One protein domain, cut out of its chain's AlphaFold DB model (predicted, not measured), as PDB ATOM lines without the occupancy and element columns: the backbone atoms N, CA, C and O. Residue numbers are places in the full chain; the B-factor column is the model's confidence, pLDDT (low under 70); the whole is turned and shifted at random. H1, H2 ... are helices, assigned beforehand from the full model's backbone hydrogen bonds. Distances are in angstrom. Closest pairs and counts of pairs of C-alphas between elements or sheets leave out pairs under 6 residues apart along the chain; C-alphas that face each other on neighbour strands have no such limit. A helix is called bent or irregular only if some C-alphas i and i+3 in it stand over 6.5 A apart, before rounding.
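What this domain is: This is residues 355 to 503 of the 504 residues of the protein "Hypothetical protein" of Rotaria sp. Silwood1 (UniProt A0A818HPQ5). Three helices of an up-and-down bundle, H5, H6 and H7, fill one end of the domain, H1 and H4 cross in its middle, and H2 and H3 pack at the other end. The long link between H2 and H3, residues 393 to 407, runs outward from the end of H2 and folds back to H3 as an arch, its C-alphas 14 to 22 A from the mean of all C-alphas. The printed part has 149 residues, with seven named helices, H1 to H7 in chain order, and no named strand; the class is all helix. It is compact, with a radius of gyration of the C-alphas of 15.1 A, and rounded, with spans of 42 by 39 by 25 A.

Where its parts are: H1, residues 355 to 370, begins with C-alpha 355 at (38.531, 12.472, -21.117) and is 19.9 A long; it is neither bent nor irregular, but only just: C-alphas 359 and 362 are 6.4 A apart. H2, residues 382 to 392, and H3, residues 408 to 413, are irregular: C-alphas 383 and 386 are 7.3 A apart, C-alphas 409 and 412 8.3 A. H4, residues 416 to 431, is 20.9 A long and irregular, C-alphas 425 and 428 being 7.3 A apart, with a kink of 63 degrees near residue 425. H5, residues 437 to 453, is 23.9 A long. H6, residues 460 to 481, is 31.4 A long and starts with C-alpha 460 at (15.825, 1.874, -17.561). H7, residues 488 to 501, is 21.1 A long, irregular with C-alphas 494 and 497 7.2 A apart, and ends with C-alpha 501 at (18.515, 8.299, -20.997).

How they stand to each other: H1 is the hub, touching H2, H3, H4 and H7. Residues 416 to 423 of H4 touch H1 at a steep tilt of 44 degrees, the closest C-alphas being Ala 359 and Gly 416, 5.0 A. Residues 356 to 361 of H1 touch residues 489 to 493 of H7, closest at C-alphas 361 and 490, 5.2 A. H5 and H6 form a helical hairpin at a shallow tilt of 33 degrees, only just short of steep; C-alphas 449 and 466 are closest, 4.7 A. H6 and H7 form another at 8 degrees, with C-alphas 467 and 497 closest, 5.4 A. H2 and H5 are apart. Every O i to N i+4 pair is within hydrogen-bond range in H5 and H6, against 8 of 12 in H1, 4 of 7 in H2, 0 of 2 in H3, 9 of 12 in H4 and 4 of 10 in H7; O i to N i+3 pairs within range are 2 of 3 in H3 and 8 of 11 in H7.

The domain as a whole: The C-alphas farthest apart, Asn 376 and Phe 503, are 43.4 A apart. The printed part has no cut. The links H1 to H2 and H2 to H3 are long. Mean pLDDT of the printed part is 85.9, with residues 401 to 402, 455 to 457 and 500 to 503 under 70.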
ATOM      1  N   HIS A 355      38.065  11.270 -21.803       77.69
ATOM      2  CA  HIS A 355      38.531  12.472 -21.117       77.69
ATOM      3  C   HIS A 355      37.896  12.667 -19.740       77.69
ATOM      4  O   HIS A 355      38.619  13.012 -18.806       77.69
ATOM      5  N   THR A 356      36.600  12.392 -19.570       80.88
ATOM      6  CA  THR A 356      35.920  12.605 -18.284       80.88
ATOM      7  C   THR A 356      36.158  11.445 -17.323       80.88
ATOM      8  O   THR A 356      36.559  11.666 -16.180       80.88
ATOM      9  N   ILE A 357      35.977  10.201 -17.784       87.25
ATOM     10  CA  ILE A 357      36.065   9.011 -16.925       87.25
ATOM     11  C   ILE A 357      37.522   8.547 -16.786       87.25
ATOM     12  O   ILE A 357      38.097   8.642 -15.700       87.25
ATOM     13  N   TYR A 358      38.153   8.054 -17.859       89.44
ATOM     14  CA  TYR A 358      39.450   7.368 -17.743       89.44
ATOM     15  C   TYR A 358      40.621   8.332 -17.484       89.44
ATOM     16  O   TYR A 358      41.383   8.145 -16.537       89.44
ATOM     17  N   ALA A 359      40.777   9.371 -18.309       87.94
ATOM     18  CA  ALA A 359      41.847  10.364 -18.179       87.94
ATOM     19  C   ALA A 359      41.502  11.523 -17.223       87.94
ATOM     20  O   ALA A 359      42.384  12.330 -16.923       87.94
ATOM     21  N   GLY A 360      40.257  11.589 -16.741       89.94
ATOM     22  CA  GLY A 360      39.761  12.574 -15.783       89.94
ATOM     23  C   GLY A 360      39.642  11.982 -14.381       89.94
ATOM     24  O   GLY A 360      40.620  11.958 -13.632       89.94
ATOM     25  N   ALA A 361      38.451  11.494 -14.034       92.69
ATOM     26  CA  ALA A 361      38.112  10.968 -12.712       92.69
ATOM     27  C   ALA A 361      39.040   9.828 -12.251       92.69
ATOM     28  O   ALA A 361      39.617   9.891 -11.165       92.69
ATOM     29  N   PHE A 362      39.246   8.804 -13.085       95.06
ATOM     30  CA  PHE A 362      40.073   7.654 -12.712       95.06
ATOM     31  C   PHE A 362      41.561   8.009 -12.632       95.06
ATOM     32  O   PHE A 362      42.233   7.609 -11.685       95.06
ATOM     33  N   LYS A 363      42.078   8.834 -13.553       95.25
ATOM     34  CA  LYS A 363      43.425   9.420 -13.436       95.25
ATOM     35  C   LYS A 363      43.603  10.170 -12.114       95.25
ATOM     36  O   LYS A 363      44.651  10.039 -11.487       95.25
ATOM     37  N   GLN A 364      42.612  10.956 -11.695       94.81
ATOM     38  CA  GLN A 364      42.672  11.699 -10.440       94.81
ATOM     39  C   GLN A 364      42.690  10.762  -9.226       94.81
ATOM     40  O   GLN A 364      43.563  10.905  -8.371       94.81
ATOM     41  N   LEU A 365      41.793   9.771  -9.188       95.81
ATOM     42  CA  LEU A 365      41.761   8.729  -8.158       95.81
ATOM     43  C   LEU A 365      43.107   7.994  -8.056       95.81
ATOM     44  O   LEU A 365      43.652   7.813  -6.973       95.81
ATOM     45  N   LEU A 366      43.692   7.635  -9.197       95.56
ATOM     46  CA  LEU A 366      45.008   7.011  -9.270       95.56
ATOM     47  C   LEU A 366      46.148   7.940  -8.823       95.56
ATOM     48  O   LEU A 366      47.078   7.470  -8.170       95.56
ATOM     49  N   LYS A 367      46.092   9.247  -9.130       94.81
ATOM     50  CA  LYS A 367      47.061  10.223  -8.601       94.81
ATOM     51  C   LYS A 367      46.973  10.271  -7.076       94.81
ATOM     52  O   LYS A 367      48.010  10.225  -6.430       94.81
ATOM     53  N   LEU A 368      45.768  10.328  -6.508       95.69
ATOM     54  CA  LEU A 368      45.582  10.291  -5.057       95.69
ATOM     55  C   LEU A 368      46.248   9.030  -4.483       95.69
ATOM     56  O   LEU A 368      47.225   9.129  -3.746       95.69
ATOM     57  N   LEU A 369      45.824   7.847  -4.922       95.75
ATOM     58  CA  LEU A 369      46.300   6.579  -4.361       95.75
ATOM     59  C   LEU A 369      47.809   6.311  -4.524       95.75
ATOM     60  O   LEU A 369      48.374   5.597  -3.697       95.75
ATOM     61  N   PHE A 370      48.470   6.842  -5.562       95.75
ATOM     62  CA  PHE A 370      49.842   6.442  -5.925       95.75
ATOM     63  C   PHE A 370      50.874   7.572  -6.037       95.75
ATOM     64  O   PHE A 370      52.037   7.288  -6.325       95.75
ATOM     65  N   HIS A 371      50.513   8.837  -5.824       94.25
ATOM     66  CA  HIS A 371      51.492   9.927  -5.877       94.25
ATOM     67  C   HIS A 371      52.219  10.109  -4.539       94.25
ATOM     68  O   HIS A 371      51.614  10.048  -3.472       94.25
ATOM     69  N   SER A 372      53.524  10.393  -4.593       93.62
ATOM     70  CA  SER A 372      54.364  10.602  -3.402       93.62
ATOM     71  C   SER A 372      53.915  11.780  -2.532       93.62
ATOM     72  O   SER A 372      54.170  11.779  -1.335       93.62
ATOM     73  N   GLU A 373      53.219  12.755  -3.119       93.81
ATOM     74  CA  GLU A 373      52.560  13.880  -2.436       93.81
ATOM     75  C   GLU A 373      51.598  13.422  -1.331       93.81
ATOM     76  O   GLU A 373      51.549  14.032  -0.270       93.81
ATOM     77  N   TYR A 374      50.891  12.308  -1.544       94.69
ATOM     78  CA  TYR A 374      49.899  11.772  -0.611       94.69
ATOM     79  C   TYR A 374      50.425  10.565   0.170       94.69
ATOM     80  O   TYR A 374      49.643   9.794   0.713       94.69
ATOM     81  N   ARG A 375      51.745  10.341   0.229       94.75
ATOM     82  CA  ARG A 375      52.323   9.129   0.846       94.75
ATOM     83  C   ARG A 375      51.992   8.939   2.336       94.75
ATOM     84  O   ARG A 375      52.087   7.820   2.818       94.75
ATOM     85  N   ASN A 376      51.650  10.023   3.035       94.94
ATOM     86  CA  ASN A 376      51.324  10.034   4.466       94.94
ATOM     87  C   ASN A 376      49.805   9.992   4.732       94.94
ATOM     88  O   ASN A 376      49.394   9.942   5.887       94.94
ATOM     89  N   GLU A 377      48.969  10.052   3.690       95.25
ATOM     90  CA  GLU A 377      47.511   9.975   3.820       95.25
ATOM     91  C   GLU A 377      47.085   8.525   4.104       95.25
ATOM     92  O   GLU A 377      47.623   7.583   3.520       95.25
ATOM     93  N   SER A 378      46.099   8.315   4.979       92.69
ATOM     94  CA  SER A 378      45.722   6.970   5.464       92.69
ATOM     95  C   SER A 378      45.165   6.036   4.380       92.69
ATOM     96  O   SER A 378      45.255   4.814   4.496       92.69
ATOM     97  N   TRP A 379      44.617   6.608   3.308       93.75
ATOM     98  CA  TRP A 379      44.114   5.914   2.118       93.75
ATOM     99  C   TRP A 379      45.188   5.686   1.037       93.75
ATOM    100  O   TRP A 379      44.894   5.111  -0.012       93.75
ATOM    101  N   SER A 380      46.426   6.133   1.263       95.56
ATOM    102  CA  SER A 380      47.514   6.032   0.292       95.56
ATOM    103  C   SER A 380      47.977   4.594   0.065       95.56
ATOM    104  O   SER A 380      48.089   3.782   0.983       95.56
ATOM    105  N   LEU A 381      48.307   4.284  -1.186       95.19
ATOM    106  CA  LEU A 381      48.855   2.998  -1.619       95.19
ATOM    107  C   LEU A 381      50.280   3.150  -2.180       95.19
ATOM    108  O   LEU A 381      50.815   2.200  -2.758       95.19
ATOM    109  N   PHE A 382      50.913   4.316  -1.988       95.88
ATOM    110  CA  PHE A 382      52.255   4.641  -2.482       95.88
ATOM    111  C   PHE A 382      53.297   3.564  -2.131       95.88
ATOM    112  O   PHE A 382      54.012   3.066  -3.001       95.88
ATOM    113  N   GLU A 383      53.336   3.124  -0.873       94.88
ATOM    114  CA  GLU A 383      54.306   2.119  -0.409       94.88
ATOM    115  C   GLU A 383      54.027   0.715  -0.979       94.88
ATOM    116  O   GLU A 383      54.930  -0.116  -1.101       94.88
ATOM    117  N   LYS A 384      52.790   0.462  -1.430       95.31
ATOM    118  CA  LYS A 384      52.366  -0.811  -2.030       95.31
ATOM    119  C   LYS A 384      52.610  -0.886  -3.539       95.31
ATOM    120  O   LYS A 384      52.459  -1.970  -4.103       95.31
ATOM    121  N   ILE A 385      53.049   0.196  -4.198       95.56
ATOM    122  CA  ILE A 385      53.291   0.246  -5.656       95.56
ATOM    123  C   ILE A 385      54.107  -0.956  -6.150       95.56
ATOM    124  O   ILE A 385      53.717  -1.601  -7.113       95.56
ATOM    125  N   THR A 386      55.197  -1.319  -5.469       95.81
ATOM    126  CA  THR A 386      56.056  -2.444  -5.890       95.81
ATOM    127  C   THR A 386      55.356  -3.811  -5.784       95.81
ATOM    128  O   THR A 386      55.672  -4.722  -6.548       95.81
ATOM    129  N   GLN A 387      54.404  -3.980  -4.861       95.56
ATOM    130  CA  GLN A 387      53.610  -5.211  -4.712       95.56
ATOM    131  C   GLN A 387      52.475  -5.270  -5.748       95.56
ATOM    132  O   GLN A 387      52.193  -6.324  -6.324       95.56
ATOM    133  N   ILE A 388      51.864  -4.118  -6.028       95.00
ATOM    134  CA  ILE A 388      50.803  -3.971  -7.024       95.00
ATOM    135  C   ILE A 388      51.370  -4.126  -8.442       95.00
ATOM    136  O   ILE A 388      50.811  -4.893  -9.215       95.00
ATOM    137  N   ASP A 389      52.514  -3.516  -8.769       95.06
ATOM    138  CA  ASP A 389      53.196  -3.675 -10.066       95.06
ATOM    139  C   ASP A 389      53.502  -5.158 -10.366       95.06
ATOM    140  O   ASP A 389      53.228  -5.631 -11.467       95.06
ATOM    141  N   LYS A 390      53.977  -5.926  -9.369       94.31
ATOM    142  CA  LYS A 390      54.176  -7.389  -9.480       94.31
ATOM    143  C   LYS A 390      52.874  -8.170  -9.701       94.31
ATOM    144  O   LYS A 390      52.895  -9.255 -10.274       94.31
ATOM    145  N   SER A 391      51.742  -7.640  -9.241       91.00
ATOM    146  CA  SER A 391      50.420  -8.230  -9.490       91.00
ATOM    147  C   SER A 391      49.945  -7.886 -10.912       91.00
ATOM    148  O   SER A 391      49.517  -8.758 -11.662       91.00
ATOM    149  N   LEU A 392      50.137  -6.631 -11.329       90.62
ATOM    150  CA  LEU A 392      49.818  -6.103 -12.658       90.62
ATOM    151  C   LEU A 392      50.630  -6.755 -13.793       90.62
ATOM    152  O   LEU A 392      50.140  -6.837 -14.922       90.62
ATOM    153  N   THR A 393      51.833  -7.279 -13.530       89.94
ATOM    154  CA  THR A 393      52.566  -8.096 -14.517       89.94
ATOM    155  C   THR A 393      51.870  -9.418 -14.851       89.94
ATOM    156  O   THR A 393      52.054  -9.914 -15.956       89.94
ATOM    157  N   LEU A 394      51.042  -9.963 -13.950       88.12
ATOM    158  CA  LEU A 394      50.320 -11.229 -14.156       88.12
ATOM    159  C   LEU A 394      48.980 -11.055 -14.890       88.12
ATOM    160  O   LEU A 394      48.426 -12.026 -15.400       88.12
ATOM    161  N   VAL A 395      48.448  -9.832 -14.953       87.25
ATOM    162  CA  VAL A 395      47.175  -9.537 -15.629       87.25
ATOM    163  C   VAL A 395      47.312  -9.788 -17.130       87.25
ATOM    164  O   VAL A 395      48.185  -9.216 -17.782       87.25
ATOM    165  N   GLN A 396      46.429 -10.589 -17.716       84.31
ATOM    166  CA  GLN A 396      46.336 -10.719 -19.170       84.31
ATOM    167  C   GLN A 396      45.391  -9.650 -19.737       84.31
ATOM    168  O   GLN A 396      44.407  -9.270 -19.108       84.31
ATOM    169  N   THR A 397      45.722  -9.131 -20.917       81.25
ATOM    170  CA  THR A 397      44.956  -8.093 -21.625       81.25
ATOM    171  C   THR A 397      44.649  -8.601 -23.033       81.25
ATOM    172  O   THR A 397      45.584  -9.108 -23.656       81.25
ATOM    173  N   PRO A 398      43.419  -8.457 -23.564       75.94
ATOM    174  CA  PRO A 398      43.074  -8.913 -24.914       75.94
ATOM    175  C   PRO A 398      44.015  -8.351 -25.987       75.94
ATOM    176  O   PRO A 398      44.429  -7.195 -25.883       75.94
ATOM    177  N   SER A 399      44.291  -9.115 -27.047       73.69
ATOM    178  CA  SER A 399      45.147  -8.702 -28.178       73.69
ATOM    179  C   SER A 399      44.646  -7.439 -28.896       73.69
ATOM    180  O   SER A 399      45.434  -6.661 -29.431       73.69
ATOM    181  N   THR A 400      43.344  -7.156 -28.820       70.00
ATOM    182  CA  THR A 400      42.703  -5.920 -29.307       70.00
ATOM    183  C   THR A 400      43.059  -4.659 -28.499       70.00
ATOM    184  O   THR A 400      42.721  -3.543 -28.903       70.00
ATOM    185  N   THR A 401      43.752  -4.797 -27.364       67.62
ATOM    186  CA  THR A 401      44.115  -3.685 -26.474       67.62
ATOM    187  C   THR A 401      45.273  -2.869 -27.054       67.62
ATOM    188  O   THR A 401      46.436  -3.237 -26.918       67.62
ATOM    189  N   GLN A 402      44.976  -1.699 -27.631       68.56
ATOM    190  CA  GLN A 402      45.975  -0.846 -28.304       68.56
ATOM    191  C   GLN A 402      47.203  -0.473 -27.453       68.56
ATOM    192  O   GLN A 402      48.287  -0.276 -27.998       68.56
ATOM    193  N   ARG A 403      47.039  -0.291 -26.133       76.81
ATOM    194  CA  ARG A 403      48.137  -0.012 -25.192       76.81
ATOM    195  C   ARG A 403      47.870  -0.670 -23.846       76.81
ATOM    196  O   ARG A 403      46.820  -0.450 -23.243       76.81
ATOM    197  N   ARG A 404      48.850  -1.423 -23.355       86.12
ATOM    198  CA  ARG A 404      48.876  -1.960 -21.993       86.12
ATOM    199  C   ARG A 404      49.296  -0.869 -21.001       86.12
ATOM    200  O   ARG A 404      50.093   0.001 -21.350       86.12
ATOM    201  N   PHE A 405      48.781  -0.916 -19.775       88.88
ATOM    202  CA  PHE A 405      49.300  -0.099 -18.674       88.88
ATOM    203  C   PHE A 405      50.752  -0.476 -18.338       88.88
ATOM    204  O   PHE A 405      51.180  -1.615 -18.537       88.88
ATOM    205  N   ARG A 406      51.518   0.494 -17.833       92.62
ATOM    206  CA  ARG A 406      52.921   0.323 -17.421       92.62
ATOM    207  C   ARG A 406      53.011   0.136 -15.893       92.62
ATOM    208  O   ARG A 406      52.072  -0.363 -15.279       92.62
ATOM    209  N   SER A 407      54.149   0.487 -15.293       93.38
ATOM    210  CA  SER A 407      54.314   0.565 -13.834       93.38
ATOM    211  C   SER A 407      53.610   1.802 -13.272       93.38
ATOM    212  O   SER A 407      53.726   2.900 -13.830       93.38
ATOM    213  N   LEU A 408      52.969   1.652 -12.110       94.38
ATOM    214  CA  LEU A 408      52.318   2.748 -11.386       94.38
ATOM    215  C   LEU A 408      53.320   3.826 -10.922       94.38
ATOM    216  O   LEU A 408      52.930   4.967 -10.686       94.38
ATOM    217  N   LYS A 409      54.631   3.540 -10.895       91.19
ATOM    218  CA  LYS A 409      55.681   4.549 -10.633       91.19
ATOM    219  C   LYS A 409      55.695   5.692 -11.653       91.19
ATOM    220  O   LYS A 409      56.196   6.772 -11.356       91.19
ATOM    221  N   ILE A 410      55.173   5.464 -12.861       91.75
ATOM    222  CA  ILE A 410      55.102   6.465 -13.937       91.75
ATOM    223  C   ILE A 410      53.659   6.817 -14.320       91.75
ATOM    224  O   ILE A 410      53.412   7.255 -15.443       91.75
ATOM    225  N   ILE A 411      52.713   6.660 -13.389       91.00
ATOM    226  CA  ILE A 411      51.274   6.851 -13.617       91.00
ATOM    227  C   ILE A 411      50.926   8.227 -14.198       91.00
ATOM    228  O   ILE A 411      50.147   8.318 -15.138       91.00
ATOM    229  N   ASN A 412      51.626   9.288 -13.774       85.62
ATOM    230  CA  ASN A 412      51.479  10.643 -14.321       85.62
ATOM    231  C   ASN A 412      51.785  10.742 -15.835       85.62
ATOM    232  O   ASN A 412      51.340  11.685 -16.487       85.62
ATOM    233  N   LYS A 413      52.543   9.788 -16.400       88.44
ATOM    234  CA  LYS A 413      52.955   9.723 -17.816       88.44
ATOM    235  C   LYS A 413      52.087   8.776 -18.662       88.44
ATOM    236  O   LYS A 413      52.464   8.466 -19.798       88.44
ATOM    237  N   TYR A 414      50.971   8.272 -18.131       91.06
ATOM    238  CA  TYR A 414      50.025   7.435 -18.878       91.06
ATOM    239  C   TYR A 414      49.211   8.266 -19.879       91.06
ATOM    240  O   TYR A 414      48.786   9.387 -19.590       91.06
ATOM    241  N   LYS A 415      48.945   7.681 -21.049       88.00
ATOM    242  CA  LYS A 415      47.961   8.157 -22.033       88.00
ATOM    243  C   LYS A 415      46.553   7.678 -21.651       88.00
ATOM    244  O   LYS A 415      46.414   6.655 -20.986       88.00
ATOM    245  N   GLY A 416      45.503   8.346 -22.144       84.44
ATOM    246  CA  GLY A 416      44.094   7.980 -21.892       84.44
ATOM    247  C   GLY A 416      43.787   6.485 -22.079       84.44
ATOM    248  O   GLY A 416      43.184   5.851 -21.217       84.44
ATOM    249  N   SER A 417      44.306   5.888 -23.159       82.38
ATOM    250  CA  SER A 417      44.171   4.454 -23.455       82.38
ATOM    251  C   SER A 417      44.776   3.530 -22.386       82.38
ATOM    252  O   SER A 417      44.293   2.420 -22.199       82.38
ATOM    253  N   GLU A 418      45.831   3.963 -21.692       90.69
ATOM    254  CA  GLU A 418      46.481   3.179 -20.632       90.69
ATOM    255  C   GLU A 418      45.690   3.250 -19.322       90.69
ATOM    256  O   GLU A 418      45.567   2.233 -18.644       90.69
ATOM    257  N   TYR A 419      45.093   4.406 -18.998       92.50
ATOM    258  CA  TYR A 419      44.136   4.510 -17.891       92.50
ATOM    259  C   TYR A 419      42.910   3.626 -18.142       92.50
ATOM    260  O   TYR A 419      42.536   2.859 -17.261       92.50
ATOM    261  N   ARG A 420      42.343   3.650 -19.359       89.12
ATOM    262  CA  ARG A 420      41.248   2.748 -19.762       89.12
ATOM    263  C   ARG A 420      41.642   1.275 -19.609       89.12
ATOM    264  O   ARG A 420      40.882   0.488 -19.060       89.12
ATOM    265  N   CYS A 421      42.839   0.898 -20.053       87.69
ATOM    266  CA  CYS A 421      43.350  -0.465 -19.901       87.69
ATOM    267  C   CYS A 421      43.488  -0.876 -18.421       87.69
ATOM    268  O   CYS A 421      43.072  -1.968 -18.036       87.69
ATOM    269  N   LEU A 422      44.024   0.010 -17.572       91.38
ATOM    270  CA  LEU A 422      44.178  -0.237 -16.133       91.38
ATOM    271  C   LEU A 422      42.820  -0.355 -15.422       91.38
ATOM    272  O   LEU A 422      42.670  -1.216 -14.559       91.38
ATOM    273  N   PHE A 423      41.843   0.466 -15.816       90.19
ATOM    274  CA  PHE A 423      40.472   0.462 -15.296       90.19
ATOM    275  C   PHE A 423      39.787  -0.889 -15.506       90.19
ATOM    276  O   PHE A 423      39.298  -1.492 -14.555       90.19
ATOM    277  N   HIS A 424      39.806  -1.385 -16.747       84.81
ATOM    278  CA  HIS A 424      39.082  -2.597 -17.139       84.81
ATOM    279  C   HIS A 424      39.767  -3.894 -16.699       84.81
ATOM    280  O   HIS A 424      39.085  -4.841 -16.322       84.81
ATOM    281  N   PHE A 425      41.105  -3.953 -16.720       85.69
ATOM    282  CA  PHE A 425      41.832  -5.215 -16.511       85.69
ATOM    283  C   PHE A 425      42.679  -5.257 -15.231       85.69
ATOM    284  O   PHE A 425      42.920  -6.332 -14.689       85.69
ATOM    285  N   GLY A 426      43.141  -4.110 -14.723       83.88
ATOM    286  CA  GLY A 426      44.050  -4.054 -13.573       83.88
ATOM    287  C   GLY A 426      43.386  -3.822 -12.213       83.88
ATOM    288  O   GLY A 426      44.066  -3.935 -11.190       83.88
ATOM    289  N   LEU A 427      42.078  -3.535 -12.162       81.00
ATOM    290  CA  LEU A 427      41.366  -3.224 -10.914       81.00
ATOM    291  C   LEU A 427      41.487  -4.327  -9.854       81.00
ATOM    292  O   LEU A 427      41.708  -4.038  -8.681       81.00
ATOM    293  N   THR A 428      41.400  -5.594 -10.256       78.69
ATOM    294  CA  THR A 428      41.522  -6.746  -9.347       78.69
ATOM    295  C   THR A 428      42.889  -6.791  -8.657       78.69
ATOM    296  O   THR A 428      42.977  -7.088  -7.465       78.69
ATOM    297  N   SER A 429      43.953  -6.416  -9.378       82.88
ATOM    298  CA  SER A 429      45.302  -6.273  -8.821       82.88
ATOM    299  C   SER A 429      45.418  -5.081  -7.876       82.88
ATOM    300  O   SER A 429      46.147  -5.176  -6.898       82.88
ATOM    301  N   LEU A 430      44.699  -3.983  -8.124       84.19
ATOM    302  CA  LEU A 430      44.663  -2.819  -7.231       84.19
ATOM    303  C   LEU A 430      43.937  -3.153  -5.915       84.19
ATOM    304  O   LEU A 430      44.509  -3.021  -4.834       84.19
ATOM    305  N   VAL A 431      42.702  -3.651  -6.009       83.12
ATOM    306  CA  VAL A 431      41.802  -3.890  -4.867       83.12
ATOM    307  C   VAL A 431      42.341  -4.934  -3.885       83.12
ATOM    308  O   VAL A 431      42.113  -4.810  -2.679       83.12
ATOM    309  N   ARG A 432      43.109  -5.926  -4.358       85.00
ATOM    310  CA  ARG A 432      43.741  -6.950  -3.504       85.00
ATOM    311  C   ARG A 432      44.632  -6.359  -2.404       85.00
ATOM    312  O   ARG A 432      44.734  -6.954  -1.336       85.00
ATOM    313  N   HIS A 433      45.262  -5.210  -2.657       86.00
ATOM    314  CA  HIS A 433      46.199  -4.562  -1.728       86.00
ATOM    315  C   HIS A 433      45.553  -3.456  -0.880       86.00
ATOM    316  O   HIS A 433      46.237  -2.789  -0.099       86.00
ATOM    317  N   ILE A 434      44.240  -3.262  -1.004       86.94
ATOM    318  CA  ILE A 434      43.463  -2.306  -0.214       86.94
ATOM    319  C   ILE A 434      42.903  -3.023   1.018       86.94
ATOM    320  O   ILE A 434      42.428  -4.154   0.919       86.94
ATOM    321  N   ASN A 435      42.931  -2.359   2.176       84.62
ATOM    322  CA  ASN A 435      42.343  -2.886   3.412       84.62
ATOM    323  C   ASN A 435      41.047  -2.148   3.792       84.62
ATOM    324  O   ASN A 435      40.105  -2.808   4.220       84.62
ATOM    325  N   ASP A 436      40.962  -0.825   3.579       87.38
ATOM    326  CA  ASP A 436      39.738  -0.043   3.828       87.38
ATOM    327  C   ASP A 436      38.607  -0.491   2.880       87.38
ATOM    328  O   ASP A 436      38.721  -0.409   1.653       87.38
ATOM    329  N   ILE A 437      37.511  -0.981   3.463       84.94
ATOM    330  CA  ILE A 437      36.333  -1.469   2.739       84.94
ATOM    331  C   ILE A 437      35.615  -0.361   1.958       84.94
ATOM    332  O   ILE A 437      35.139  -0.614   0.855       84.94
ATOM    333  N   ARG A 438      35.596   0.881   2.457       85.81
ATOM    334  CA  ARG A 438      34.979   2.023   1.766       85.81
ATOM    335  C   ARG A 438      35.748   2.350   0.493       85.81
ATOM    336  O   ARG A 438      35.142   2.547  -0.552       85.81
ATOM    337  N   LEU A 439      37.082   2.304   0.548       86.88
ATOM    338  CA  LEU A 439      37.923   2.516  -0.633       86.88
ATOM    339  C   LEU A 439      37.787   1.378  -1.667       86.88
ATOM    340  O   LEU A 439      37.873   1.630  -2.870       86.88
ATOM    341  N   LYS A 440      37.519   0.136  -1.235       86.19
ATOM    342  CA  LYS A 440      37.142  -0.953  -2.159       86.19
ATOM    343  C   LYS A 440      35.794  -0.693  -2.815       86.19
ATOM    344  O   LYS A 440      35.699  -0.782  -4.035       86.19
ATOM    345  N   ASN A 441      34.780  -0.365  -2.019       83.56
ATOM    346  CA  ASN A 441      33.425  -0.123  -2.507       83.56
ATOM    347  C   ASN A 441      33.389   1.064  -3.475       83.56
ATOM    348  O   ASN A 441      32.732   0.968  -4.502       83.56
ATOM    349  N   LEU A 442      34.172   2.114  -3.209       87.94
ATOM    350  CA  LEU A 442      34.408   3.230  -4.122       87.94
ATOM    351  C   LEU A 442      34.937   2.759  -5.491       87.94
ATOM    352  O   LEU A 442      34.399   3.105  -6.538       87.94
ATOM    353  N   LEU A 443      36.011   1.965  -5.501       85.12
ATOM    354  CA  LEU A 443      36.598   1.468  -6.750       85.12
ATOM    355  C   LEU A 443      35.644   0.533  -7.503       85.12
ATOM    356  O   LEU A 443      35.552   0.607  -8.729       85.12
ATOM    357  N   PHE A 444      34.924  -0.331  -6.783       85.50
ATOM    358  CA  PHE A 444      33.954  -1.238  -7.383       85.50
ATOM    359  C   PHE A 444      32.721  -0.516  -7.925       85.50
ATOM    360  O   PHE A 444      32.290  -0.869  -9.019       85.50
ATOM    361  N   SER A 445      32.176   0.490  -7.234       82.25
ATOM    362  CA  SER A 445      30.991   1.213  -7.708       82.25
ATOM    363  C   SER A 445      31.269   1.957  -9.011       82.25
ATOM    364  O   SER A 445      30.482   1.837  -9.948       82.25
ATOM    365  N   LEU A 446      32.429   2.617  -9.127       89.44
ATOM    366  CA  LEU A 446      32.848   3.265 -10.370       89.44
ATOM    367  C   LEU A 446      32.975   2.259 -11.522       89.44
ATOM    368  O   LEU A 446      32.436   2.486 -12.602       89.44
ATOM    369  N   VAL A 447      33.684   1.145 -11.320       84.94
ATOM    370  CA  VAL A 447      33.908   0.177 -12.407       84.94
ATOM    371  C   VAL A 447      32.628  -0.571 -12.778       84.94
ATOM    372  O   VAL A 447      32.377  -0.773 -13.964       84.94
ATOM    373  N   ALA A 448      31.782  -0.919 -11.806       80.88
ATOM    374  CA  ALA A 448      30.477  -1.520 -12.063       80.88
ATOM    375  C   ALA A 448      29.575  -0.572 -12.868       80.88
ATOM    376  O   ALA A 448      29.070  -0.973 -13.915       80.88
ATOM    377  N   ALA A 449      29.446   0.691 -12.449       83.31
ATOM    378  CA  ALA A 449      28.638   1.683 -13.153       83.31
ATOM    379  C   ALA A 449      29.095   1.885 -14.601       83.31
ATOM    380  O   ALA A 449      28.288   1.817 -15.522       83.31
ATOM    381  N   ILE A 450      30.396   2.085 -14.828       86.75
ATOM    382  CA  ILE A 450      30.908   2.340 -16.179       86.75
ATOM    383  C   ILE A 450      30.840   1.090 -17.066       86.75
ATOM    384  O   ILE A 450      30.622   1.225 -18.269       86.75
ATOM    385  N   ASN A 451      30.954  -0.119 -16.508       81.00
ATOM    386  CA  ASN A 451      30.739  -1.355 -17.267       81.00
ATOM    387  C   ASN A 451      29.271  -1.553 -17.662       81.00
ATOM    388  O   ASN A 451      29.010  -1.931 -18.801       81.00
ATOM    389  N   LEU A 452      28.324  -1.255 -16.764       75.50
ATOM    390  CA  LEU A 452      26.887  -1.284 -17.063       75.50
ATOM    391  C   LEU A 452      26.520  -0.229 -18.121       75.50
ATOM    392  O   LEU A 452      25.902  -0.566 -19.127       75.50
ATOM    393  N   ALA A 453      27.002   1.006 -17.961       76.31
ATOM    394  CA  ALA A 453      26.842   2.092 -18.932       76.31
ATOM    395  C   ALA A 453      27.490   1.802 -20.303       76.31
ATOM    396  O   ALA A 453      27.087   2.372 -21.310       76.31
ATOM    397  N   SER A 454      28.494   0.918 -20.354       74.75
ATOM    398  CA  SER A 454      29.175   0.498 -21.591       74.75
ATOM    399  C   SER A 454      28.610  -0.798 -22.195       74.75
ATOM    400  O   SER A 454      29.235  -1.379 -23.087       74.75
ATOM    401  N   SER A 455      27.475  -1.296 -21.696       68.88
ATOM    402  CA  SER A 455      26.820  -2.501 -22.213       68.88
ATOM    403  C   SER A 455      26.319  -2.310 -23.653       68.88
ATOM    404  O   SER A 455      25.943  -1.217 -24.061       68.88
ATOM    405  N   ASN A 456      26.247  -3.401 -24.427       62.31
ATOM    406  CA  ASN A 456      25.606  -3.389 -25.754       62.31
ATOM    407  C   ASN A 456      24.076  -3.209 -25.682       62.31
ATOM    408  O   ASN A 456      23.439  -3.003 -26.712       62.31
ATOM    409  N   TYR A 457      23.497  -3.371 -24.493       66.00
ATOM    410  CA  TYR A 457      22.080  -3.188 -24.210       66.00
ATOM    411  C   TYR A 457      21.943  -2.598 -22.806       66.00
ATOM    412  O   TYR A 457      22.486  -3.152 -21.847       66.00
ATOM    413  N   VAL A 458      21.258  -1.465 -22.713       71.44
ATOM    414  CA  VAL A 458      21.039  -0.692 -21.489       71.44
ATOM    415  C   VAL A 458      19.528  -0.524 -21.350       71.44
ATOM    416  O   VAL A 458      18.868  -0.157 -22.317       71.44
ATOM    417  N   THR A 459      18.988  -0.848 -20.178       76.44
ATOM    418  CA  THR A 459      17.564  -0.681 -19.837       76.44
ATOM    419  C   THR A 459      17.378   0.429 -18.810       76.44
ATOM    420  O   THR A 459      18.346   0.813 -18.154       76.44
ATOM    421  N   ASP A 460      16.145   0.882 -18.594       79.62
ATOM    422  CA  ASP A 460      15.825   1.874 -17.561       79.62
ATOM    423  C   ASP A 460      16.288   1.425 -16.161       79.62
ATOM    424  O   ASP A 460      16.891   2.210 -15.429       79.62
ATOM    425  N   GLU A 461      16.134   0.141 -15.807       81.31
ATOM    426  CA  GLU A 461      16.647  -0.388 -14.532       81.31
ATOM    427  C   GLU A 461      18.183  -0.385 -14.494       81.31
ATOM    428  O   GLU A 461      18.792  -0.161 -13.447       81.31
ATOM    429  N   THR A 462      18.835  -0.597 -15.642       75.50
ATOM    430  CA  THR A 462      20.297  -0.495 -15.757       75.50
ATOM    431  C   THR A 462      20.758   0.948 -15.542       75.50
ATOM    432  O   THR A 462      21.745   1.167 -14.839       75.50
ATOM    433  N   ILE A 463      20.042   1.930 -16.100       79.62
ATOM    434  CA  ILE A 463      20.318   3.363 -15.926       79.62
ATOM    435  C   ILE A 463      20.141   3.763 -14.455       79.62
ATOM    436  O   ILE A 463      21.033   4.398 -13.894       79.62
ATOM    437  N   GLU A 464      19.065   3.320 -13.801       83.00
ATOM    438  CA  GLU A 464      18.810   3.585 -12.378       83.00
ATOM    439  C   GLU A 464      19.910   2.985 -11.471       83.00
ATOM    440  O   GLU A 464      20.340   3.595 -10.487       83.00
ATOM    441  N   ILE A 465      20.432   1.798 -11.810       80.19
ATOM    442  CA  ILE A 465      21.575   1.193 -11.106       80.19
ATOM    443  C   ILE A 465      22.859   2.004 -11.342       80.19
ATOM    444  O   ILE A 465      23.609   2.246 -10.391       80.19
ATOM    445  N   VAL A 466      23.124   2.448 -12.576       80.44
ATOM    446  CA  VAL A 466      24.278   3.309 -12.907       80.44
ATOM    447  C   VAL A 466      24.216   4.624 -12.128       80.44
ATOM    448  O   VAL A 466      25.215   5.014 -11.522       80.44
ATOM    449  N   GLU A 467      23.049   5.267 -12.075       89.00
ATOM    450  CA  GLU A 467      22.800   6.478 -11.291       89.00
ATOM    451  C   GLU A 467      23.164   6.278  -9.816       89.00
ATOM    452  O   GLU A 467      23.997   7.015  -9.279       89.00
ATOM    453  N   LYS A 468      22.594   5.251  -9.170       84.31
ATOM    454  CA  LYS A 468      22.829   4.942  -7.750       84.31
ATOM    455  C   LYS A 468      24.306   4.667  -7.457       84.31
ATOM    456  O   LYS A 468      24.844   5.157  -6.463       84.31
ATOM    457  N   LEU A 469      24.987   3.915  -8.327       81.19
ATOM    458  CA  LEU A 469      26.408   3.587  -8.168       81.19
ATOM    459  C   LEU A 469      27.326   4.809  -8.334       81.19
ATOM    460  O   LEU A 469      28.322   4.913  -7.612       81.19
ATOM    461  N   LEU A 470      27.012   5.732  -9.248       89.00
ATOM    462  CA  LEU A 470      27.808   6.946  -9.461       89.00
ATOM    463  C   LEU A 470      27.550   8.005  -8.386       89.00
ATOM    464  O   LEU A 470      28.510   8.621  -7.927       89.00
ATOM    465  N   HIS A 471      26.317   8.143  -7.890       89.62
ATOM    466  CA  HIS A 471      26.034   8.948  -6.696       89.62
ATOM    467  C   HIS A 471      26.805   8.427  -5.474       89.62
ATOM    468  O   HIS A 471      27.514   9.195  -4.820       89.62
ATOM    469  N   TYR A 472      26.769   7.111  -5.225       88.44
ATOM    470  CA  TYR A 472      27.554   6.478  -4.160       88.44
ATOM    471  C   TYR A 472      29.066   6.693  -4.344       88.44
ATOM    472  O   TYR A 472      29.763   7.029  -3.386       88.44
ATOM    473  N   PHE A 473      29.586   6.557  -5.573       91.38
ATOM    474  CA  PHE A 473      30.990   6.857  -5.866       91.38
ATOM    475  C   PHE A 473      31.355   8.300  -5.497       91.38
ATOM    476  O   PHE A 473      32.333   8.520  -4.791       91.38
ATOM    477  N   VAL A 474      30.583   9.280  -5.968       90.88
ATOM    478  CA  VAL A 474      30.879  10.705  -5.765       90.88
ATOM    479  C   VAL A 474      30.810  11.080  -4.282       90.88
ATOM    480  O   VAL A 474      31.713  11.762  -3.795       90.88
ATOM    481  N   GLN A 475      29.820  10.568  -3.541       88.12
ATOM    482  CA  GLN A 475      29.731  10.758  -2.092       88.12
ATOM    483  C   GLN A 475      30.938  10.144  -1.362       88.12
ATOM    484  O   GLN A 475      31.645  10.846  -0.637       88.12
ATOM    485  N   CYS A 476      31.236   8.860  -1.578       88.50
ATOM    486  CA  CYS A 476      32.357   8.211  -0.896       88.50
ATOM    487  C   CYS A 476      33.721   8.792  -1.307       88.50
ATOM    488  O   CYS A 476      34.644   8.808  -0.494       88.50
ATOM    489  N   PHE A 477      33.870   9.305  -2.534       93.50
ATOM    490  CA  PHE A 477      35.084  10.007  -2.960       93.50
ATOM    491  C   PHE A 477      35.294  11.262  -2.104       93.50
ATOM    492  O   PHE A 477      36.390  11.492  -1.592       93.50
ATOM    493  N   GLN A 478      34.230  12.043  -1.909       91.44
ATOM    494  CA  GLN A 478      34.244  13.241  -1.079       91.44
ATOM    495  C   GLN A 478      34.548  12.928   0.393       91.44
ATOM    496  O   GLN A 478      35.343  13.631   1.009       91.44
ATOM    497  N   GLU A 479      33.964  11.864   0.948       92.19
ATOM    498  CA  GLU A 479      34.198  11.438   2.336       92.19
ATOM    499  C   GLU A 479      35.630  10.935   2.584       92.19
ATOM    500  O   GLU A 479      36.186  11.169   3.655       92.19
ATOM    501  N   ILE A 480      36.236  10.237   1.614       94.12
ATOM    502  CA  ILE A 480      37.578   9.646   1.757       94.12
ATOM    503  C   ILE A 480      38.682  10.678   1.488       94.12
ATOM    504  O   ILE A 480      39.654  10.746   2.241       94.12
ATOM    505  N   PHE A 481      38.553  11.473   0.422       94.44
ATOM    506  CA  PHE A 481      39.606  12.389  -0.037       94.44
ATOM    507  C   PHE A 481      39.368  13.855   0.372       94.44
ATOM    508  O   PHE A 481      40.299  14.663   0.351       94.44
ATOM    509  N   GLY A 482      38.146  14.209   0.774       89.88
ATOM    510  CA  GLY A 482      37.762  15.556   1.189       89.88
ATOM    511  C   GLY A 482      37.452  16.513   0.031       89.88
ATOM    512  O   GLY A 482      37.907  16.349  -1.104       89.88
ATOM    513  N   MET A 483      36.717  17.585   0.355       87.88
ATOM    514  CA  MET A 483      36.247  18.615  -0.592       87.88
ATOM    515  C   MET A 483      37.338  19.152  -1.526       87.88
ATOM    516  O   MET A 483      37.097  19.352  -2.711       87.88
ATOM    517  N   ARG A 484      38.561  19.335  -1.006       87.94
ATOM    518  CA  ARG A 484      39.731  19.859  -1.738       87.94
ATOM    519  C   ARG A 484      40.155  19.013  -2.949       87.94
ATOM    520  O   ARG A 484      40.969  19.460  -3.754       87.94
ATOM    521  N   HIS A 485      39.674  17.774  -3.046       89.00
ATOM    522  CA  HIS A 485      39.952  16.865  -4.155       89.00
ATOM    523  C   HIS A 485      38.726  16.620  -5.043       89.00
ATOM    524  O   HIS A 485      38.846  15.940  -6.060       89.00
ATOM    525  N   MET A 486      37.571  17.212  -4.742       84.56
ATOM    526  CA  MET A 486      36.435  17.199  -5.659       84.56
ATOM    527  C   MET A 486      36.756  18.054  -6.891       84.56
ATOM    528  O   MET A 486      37.263  19.168  -6.781       84.56
ATOM    529  N   SER A 487      36.513  17.508  -8.081       84.06
ATOM    530  CA  SER A 487      36.786  18.181  -9.353       84.06
ATOM    531  C   SER A 487      35.578  18.120 -10.275       84.06
ATOM    532  O   SER A 487      34.710  17.255 -10.122       84.06
ATOM    533  N   SER A 488      35.574  18.977 -11.301       78.81
ATOM    534  CA  SER A 488      34.583  18.919 -12.379       78.81
ATOM    535  C   SER A 488      34.427  17.508 -12.945       78.81
ATOM    536  O   SER A 488      33.303  17.115 -13.211       78.81
ATOM    537  N   ASN A 489      35.510  16.740 -13.117       84.38
ATOM    538  CA  ASN A 489      35.431  15.401 -13.704       84.38
ATOM    539  C   ASN A 489      34.795  14.377 -12.757       84.38
ATOM    540  O   ASN A 489      34.092  13.493 -13.230       84.38
ATOM    541  N   ILE A 490      35.018  14.501 -11.442       88.75
ATOM    542  CA  ILE A 490      34.353  13.658 -10.436       88.75
ATOM    543  C   ILE A 490      32.854  13.965 -10.418       88.75
ATOM    544  O   ILE A 490      32.040  13.054 -10.511       88.75
ATOM    545  N   HIS A 491      32.484  15.245 -10.373       85.06
ATOM    546  CA  HIS A 491      31.082  15.661 -10.344       85.06
ATOM    547  C   HIS A 491      30.353  15.401 -11.675       85.06
ATOM    548  O   HIS A 491      29.180  15.048 -11.658       85.06
ATOM    549  N   SER A 492      31.041  15.464 -12.825       82.62
ATOM    550  CA  SER A 492      30.475  15.072 -14.127       82.62
ATOM    551  C   SER A 492      29.949  13.633 -14.156       82.62
ATOM    552  O   SER A 492      29.058  13.342 -14.945       82.62
ATOM    553  N   LEU A 493      30.465  12.734 -13.305       87.62
ATOM    554  CA  LEU A 493      29.982  11.352 -13.231       87.62
ATOM    555  C   LEU A 493      28.523  11.259 -12.772       87.62
ATOM    556  O   LEU A 493      27.831  10.338 -13.194       87.62
ATOM    557  N   LEU A 494      28.035  12.230 -11.991       87.06
ATOM    558  CA  LEU A 494      26.616  12.319 -11.626       87.06
ATOM    559  C   LEU A 494      25.700  12.485 -12.842       87.06
ATOM    560  O   LEU A 494      24.499  12.323 -12.695       87.06
ATOM    561  N   HIS A 495      26.241  12.798 -14.025       83.25
ATOM    562  CA  HIS A 495      25.445  13.050 -15.224       83.25
ATOM    563  C   HIS A 495      25.517  11.978 -16.310       83.25
ATOM    564  O   HIS A 495      24.947  12.145 -17.389       83.25
ATOM    565  N   VAL A 496      26.233  10.882 -16.045       82.00
ATOM    566  CA  VAL A 496      26.362   9.774 -17.001       82.00
ATOM    567  C   VAL A 496      25.019   9.070 -17.203       82.00
ATOM    568  O   VAL A 496      24.769   8.568 -18.289       82.00
ATOM    569  N   HIS A 497      24.137   9.053 -16.197       80.25
ATOM    570  CA  HIS A 497      22.828   8.412 -16.334       80.25
ATOM    571  C   HIS A 497      21.872   9.209 -17.239       80.25
ATOM    572  O   HIS A 497      21.252   8.594 -18.099       80.25
ATOM    573  N   GLN A 498      21.836  10.551 -17.168       76.06
ATOM    574  CA  GLN A 498      21.087  11.351 -18.153       76.06
ATOM    575  C   GLN A 498      21.648  11.162 -19.568       76.06
ATOM    576  O   GLN A 498      20.866  11.023 -20.494       76.06
ATOM    577  N   ASP A 499      22.975  11.067 -19.745       70.62
ATOM    578  CA  ASP A 499      23.564  10.780 -21.068       70.62
ATOM    579  C   ASP A 499      23.134   9.419 -21.646       70.62
ATOM    580  O   ASP A 499      23.136   9.250 -22.865       70.62
ATOM    581  N   LEU A 500      22.783   8.445 -20.795       65.00
ATOM    582  CA  LEU A 500      22.207   7.171 -21.232       65.00
ATOM    583  C   LEU A 500      20.721   7.324 -21.577       65.00
ATOM    584  O   LEU A 500      20.299   6.824 -22.614       65.00
ATOM    585  N   THR A 501      19.944   8.032 -20.749       66.88
ATOM    586  CA  THR A 501      18.515   8.299 -20.997       66.88
ATOM    587  C   THR A 501      18.284   9.133 -22.259       66.88
ATOM    588  O   THR A 501      17.370   8.839 -23.016       66.88
ATOM    589  N   ASP A 502      19.127  10.133 -22.521       60.91
ATOM    590  CA  ASP A 502      19.033  11.008 -23.698       60.91
ATOM    591  C   ASP A 502      19.447  10.299 -25.010       60.91
ATOM    592  O   ASP A 502      19.274  10.857 -26.097       60.91
ATOM    593  N   PHE A 503      20.021   9.088 -24.928       49.41
ATOM    594  CA  PHE A 503      20.528   8.314 -26.071       49.41
ATOM    595  C   PHE A 503      19.755   7.006 -26.347       49.41
ATOM    596  O   PHE A 503      19.911   6.442 -27.435       49.41
TER     597      PHE A 503